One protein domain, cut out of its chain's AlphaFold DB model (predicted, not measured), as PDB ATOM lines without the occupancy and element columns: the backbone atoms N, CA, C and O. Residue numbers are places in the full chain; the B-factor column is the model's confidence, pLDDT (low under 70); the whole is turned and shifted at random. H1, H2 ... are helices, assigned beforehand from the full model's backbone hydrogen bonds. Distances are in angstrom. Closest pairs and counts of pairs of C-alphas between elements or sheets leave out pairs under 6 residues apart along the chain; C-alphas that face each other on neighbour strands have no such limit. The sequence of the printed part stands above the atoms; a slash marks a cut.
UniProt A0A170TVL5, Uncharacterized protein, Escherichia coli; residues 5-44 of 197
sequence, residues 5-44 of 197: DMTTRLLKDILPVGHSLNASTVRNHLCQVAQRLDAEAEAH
ATOM      1  N   ASP A   5     121.046 106.335  79.262       92.50
ATOM      2  CA  ASP A   5     121.804 107.534  79.633       92.50
ATOM      3  C   ASP A   5     121.225 108.796  79.002       92.50
ATOM      4  O   ASP A   5     121.049 109.810  79.676       92.50
ATOM      5  N   MET A   6     120.888 108.740  77.715       93.31
ATOM      6  CA  MET A   6     120.293 109.874  77.019       93.31
ATOM      7  C   MET A   6     118.877 110.163  77.539       93.31
ATOM      8  O   MET A   6     118.537 111.322  77.754       93.31
ATOM      9  N   THR A   7     118.086 109.131  77.851       93.12
ATOM     10  CA  THR A   7     116.797 109.282  78.547       93.12
ATOM     11  C   THR A   7     116.976 109.958  79.903       93.12
ATOM     12  O   THR A   7     116.229 110.870  80.238       93.12
ATOM     13  N   THR A   8     117.991 109.556  80.673       93.12
ATOM     14  CA  THR A   8     118.293 110.165  81.974       93.12
ATOM     15  C   THR A   8     118.623 111.652  81.837       93.12
ATOM     16  O   THR A   8     118.145 112.446  82.643       93.12
ATOM     17  N   ARG A   9     119.425 112.033  80.831       92.25
ATOM     18  CA  ARG A   9     119.753 113.443  80.555       92.25
ATOM     19  C   ARG A   9     118.494 114.246  80.237       92.25
ATOM     20  O   ARG A   9     118.206 115.201  80.940       92.25
ATOM     21  N   LEU A  10     117.688 113.770  79.287       93.31
ATOM     22  CA  LEU A  10     116.435 114.427  78.902       93.31
ATOM     23  C   LEU A  10     115.470 114.601  80.084       93.31
ATOM     24  O   LEU A  10     114.843 115.645  80.223       93.31
ATOM     25  N   LEU A  11     115.354 113.598  80.960       92.62
ATOM     26  CA  LEU A  11     114.500 113.698  82.146       92.62
ATOM     27  C   LEU A  11     114.999 114.755  83.139       92.62
ATOM     28  O   LEU A  11     114.176 115.452  83.724       92.62
ATOM     29  N   LYS A  12     116.320 114.893  83.307       92.31
ATOM     30  CA  LYS A  12     116.936 115.931  84.155       92.31
ATOM     31  C   LYS A  12     116.762 117.338  83.589       92.31
ATOM     32  O   LYS A  12     116.683 118.279  84.368       92.31
ATOM     33  N   ASP A  13     116.671 117.466  82.269       92.94
ATOM     34  CA  ASP A  13     116.481 118.760  81.609       92.94
ATOM     35  C   ASP A  13     115.038 119.283  81.742       92.94
ATOM     36  O   ASP A  13     114.816 120.492  81.724       92.94
ATOM     37  N   ILE A  14     114.047 118.388  81.868       94.19
ATOM     38  CA  ILE A  14     112.615 118.743  81.830       94.19
ATOM     39  C   ILE A  14     111.962 118.711  83.220       94.19
ATOM     40  O   ILE A  14     111.052 119.493  83.494       94.19
ATOM     41  N   LEU A  15     112.381 117.793  84.096       91.19
ATOM     42  CA  LEU A  15     111.735 117.544  85.385       91.19
ATOM     43  C   LEU A  15     112.679 117.880  86.549       91.19
ATOM     44  O   LEU A  15     113.887 117.681  86.430       91.19
ATOM     45  N   PRO A  16     112.154 118.299  87.717       87.94
ATOM     46  CA  PRO A  16     112.950 118.521  88.924       87.94
ATOM     47  C   PRO A  16     113.335 117.184  89.588       87.94
ATOM     48  O   PRO A  16     112.964 116.893  90.723       87.94
ATOM     49  N   VAL A  17     114.039 116.323  88.852       86.19
ATOM     50  CA  VAL A  17     114.485 115.005  89.313       86.19
ATOM     51  C   VAL A  17     115.867 115.094  89.957       86.19
ATOM     52  O   VAL A  17     116.769 115.768  89.466       86.19
ATOM     53  N   GLY A  18     116.042 114.392  91.078       77.94
ATOM     54  CA  GLY A  18     117.300 114.392  91.822       77.94
ATOM     55  C   GLY A  18     118.459 113.731  91.067       77.94
ATOM     56  O   GLY A  18     118.276 112.926  90.150       77.94
ATOM     57  N   HIS A  19     119.686 114.010  91.516       74.44
ATOM     58  CA  HIS A  19     120.911 113.417  90.961       74.44
ATOM     59  C   HIS A  19     120.941 111.879  91.012       74.44
ATOM     60  O   HIS A  19     121.688 111.267  90.249       74.44
ATOM     61  N   SER A  20     120.113 111.258  91.861       80.31
ATOM     62  CA  SER A  20     119.964 109.806  91.992       80.31
ATOM     63  C   SER A  20     119.369 109.122  90.756       80.31
ATOM     64  O   SER A  20     119.573 107.918  90.594       80.31
ATOM     65  N   LEU A  21     118.689 109.854  89.858       87.56
ATOM     66  CA  LEU A  21     118.225 109.298  88.586       87.56
ATOM     67  C   LEU A  21     119.429 108.983  87.688       87.56
ATOM     68  O   LEU A  21     120.168 109.879  87.264       87.56
ATOM     69  N   ASN A  22     119.614 107.701  87.388       91.00
ATOM     70  CA  ASN A  22     120.661 107.196  86.510       91.00
ATOM     71  C   ASN A  22     120.102 106.152  85.530       91.00
ATOM     72  O   ASN A  22     118.967 105.687  85.672       91.00
ATOM     73  N   ALA A  23     120.917 105.754  84.552       92.94
ATOM     74  CA  ALA A  23     120.523 104.785  83.535       92.94
ATOM     75  C   ALA A  23     120.056 103.440  84.114       92.94
ATOM     76  O   ALA A  23     119.126 102.835  83.576       92.94
ATOM     77  N   SER A  24     120.644 102.987  85.225       93.75
ATOM     78  CA  SER A  24     120.233 101.743  85.887       93.75
ATOM     79  C   SER A  24     118.850 101.877  86.515       93.75
ATOM     80  O   SER A  24     118.049 100.957  86.404       93.75
ATOM     81  N   THR A  25     118.523 103.031  87.104       91.94
ATOM     82  CA  THR A  25     117.173 103.316  87.616       91.94
ATOM     83  C   THR A  25     116.136 103.264  86.497       91.94
ATOM     84  O   THR A  25     115.123 102.584  86.637       91.94
ATOM     85  N   VAL A  26     116.411 103.918  85.361       93.31
ATOM     86  CA  VAL A  26     115.518 103.899  84.188       93.31
ATOM     87  C   VAL A  26     115.325 102.470  83.679       93.31
ATOM     88  O   VAL A  26     114.191 102.039  83.473       93.31
ATOM     89  N   ARG A  27     116.419 101.711  83.533       93.69
ATOM     90  CA  ARG A  27     116.371 100.303  83.125       93.69
ATOM     91  C   ARG A  27     115.541  99.462  84.094       93.69
ATOM     92  O   ARG A  27     114.691  98.704  83.647       93.69
ATOM     93  N   ASN A  28     115.768  99.589  85.399       94.25
ATOM     94  CA  ASN A  28     115.078  98.784  86.405       94.25
ATOM     95  C   ASN A  28     113.572  99.074  86.425       94.25
ATOM     96  O   ASN A  28     112.782  98.136  86.468       94.25
ATOM     97  N   HIS A  29     113.167 100.345  86.322       92.50
ATOM     98  CA  HIS A  29     111.752 100.706  86.207       92.50
ATOM     99  C   HIS A  29     111.129 100.157  84.920       92.50
ATOM    100  O   HIS A  29     110.024  99.622  84.958       92.50
ATOM    101  N   LEU A  30     111.840 100.232  83.790       92.56
ATOM    102  CA  LEU A  30     111.368  99.635  82.542       92.56
ATOM    103  C   LEU A  30     111.184  98.117  82.683       92.56
ATOM    104  O   LEU A  30     110.156  97.596  82.266       92.56
ATOM    105  N   CYS A  31     112.138  97.417  83.305       92.81
ATOM    106  CA  CYS A  31     112.033  95.982  83.564       92.81
ATOM    107  C   CYS A  31     110.844  95.640  84.474       92.81
ATOM    108  O   CYS A  31     110.148  94.670  84.201       92.81
ATOM    109  N   GLN A  32     110.572  96.435  85.512       95.19
ATOM    110  CA  GLN A  32     109.400  96.239  86.376       95.19
ATOM    111  C   GLN A  32     108.087  96.409  85.604       95.19
ATOM    112  O   GLN A  32     107.159  95.620  85.775       95.19
ATOM    113  N   VAL A  33     108.008  97.416  84.728       92.62
ATOM    114  CA  VAL A  33     106.843  97.605  83.852       92.62
ATOM    115  C   VAL A  33     106.695  96.427  82.891       92.62
ATOM    116  O   VAL A  33     105.586  95.925  82.748       92.62
ATOM    117  N   ALA A  34     107.788  95.960  82.282       88.00
ATOM    118  CA  ALA A  34     107.773  94.801  81.390       88.00
ATOM    119  C   ALA A  34     107.269  93.540  82.109       88.00
ATOM    120  O   ALA A  34     106.312  92.931  81.652       88.00
ATOM    121  N   GLN A  35     107.808  93.227  83.292       89.50
ATOM    122  CA  GLN A  35     107.371  92.086  84.106       89.50
ATOM    123  C   GLN A  35     105.885  92.153  84.472       89.50
ATOM    124  O   GLN A  35     105.199  91.132  84.469       89.50
ATOM    125  N   ARG A  36     105.373  93.349  84.784       89.81
ATOM    126  CA  ARG A  36     103.942  93.541  85.041       89.81
ATOM    127  C   ARG A  36     103.111  93.269  83.787       89.81
ATOM    128  O   ARG A  36     102.116  92.563  83.885       89.81
ATOM    129  N   LEU A  37     103.515  93.811  82.636       82.88
ATOM    130  CA  LEU A  37     102.819  93.590  81.364       82.88
ATOM    131  C   LEU A  37     102.836  92.109  80.962       82.88
ATOM    132  O   LEU A  37     101.825  91.600  80.490       82.88
ATOM    133  N   ASP A  38     103.945  91.409  81.205       81.31
ATOM    134  CA  ASP A  38     104.041  89.971  80.965       81.31
ATOM    135  C   ASP A  38     103.093  89.187  81.877       81.31
ATOM    136  O   ASP A  38     102.359  88.328  81.398       81.31
ATOM    137  N   ALA A  39     103.034  89.513  83.171       83.62
ATOM    138  CA  ALA A  39     102.105  88.872  84.102       83.62
ATOM    139  C   ALA A  39     100.630  89.136  83.739       83.62
ATOM    140  O   ALA A  39      99.799  88.232  83.825       83.62
ATOM    141  N   GLU A  40     100.302  90.358  83.308       80.38
ATOM    142  CA  GLU A  40      98.968  90.710  82.808       80.38
ATOM    143  C   GLU A  40      98.616  89.913  81.544       80.38
ATOM    144  O   GLU A  40      97.489  89.432  81.425       80.38
ATOM    145  N   ALA A  41      99.568  89.727  80.625       74.19
ATOM    146  CA  ALA A  41      99.370  88.941  79.410       74.19
ATOM    147  C   ALA A  41      99.158  87.444  79.703       74.19
ATOM    148  O   ALA A  41      98.257  86.846  79.120       74.19
ATOM    149  N   GLU A  42      99.918  86.852  80.632       74.94
ATOM    150  CA  GLU A  42      99.769  85.438  81.028       74.94
ATOM    151  C   GLU A  42      98.462  85.157  81.786       74.94
ATOM    152  O   GLU A  42      97.912  84.057  81.702       74.94
ATOM    153  N   ALA A  43      97.937  86.140  82.526       71.56
ATOM    154  CA  ALA A  43      96.652  86.013  83.212       71.56
ATOM    155  C   ALA A  43      95.460  85.963  82.237       71.56
ATOM    156  O   ALA A  43      94.392  85.454  82.589       71.56
ATOM    157  N   HIS A  44      95.621  86.476  81.014       68.19
ATOM    158  CA  HIS A  44      94.599  86.379  79.980       68.19
ATOM    159  C   HIS A  44      94.657  85.003  79.316       68.19
ATOM    160  O   HIS A  44      95.717  84.504  78.948       68.19
TER     161      HIS A  44
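This is residues 5 to 44 of the 197 residues of an uncharacterized protein of Escherichia coli (UniProt A0A170TVL5). A long straight helix, H2, makes the length of the model, and at its beginning the short helix H1 meets it at a corner, an L with a long arm that sticks out as residues 28 to 44. The printed part has 40 residues with two named helices, H1 then H2, no named strand, and the class all helix. It is only just loose, close to extended, with a radius of gyration of the C-alphas of 13.2 A and spans of 39 by 17 by 15 A.

H2, residues 23 to 43, is 30.4 A long, from C-alpha 23 at (120.523, 104.785, 83.535) to C-alpha 43 at (96.652, 86.013, 83.212). H1, residues 5 to 14, is 14.7 A long and begins at C-alpha 5 at (121.804, 107.534, 79.633).

H2 touches H1 with residues 23 to 26 alone; their closest C-alphas, of Asp 5 and Ala 23, are 4.9 A apart. Their lines are about perpendicular, at 81 degrees. In H1 and H2 every O i to N i+4 pair is within hydrogen-bond range.

The two C-alphas farthest apart, of His 19 and His 44, are 39.3 A apart. The printed part has no cut, and the link from H1 to H2, 8 residues, is short. Mean pLDDT of the printed part is 87.9; residue 44 is under 70.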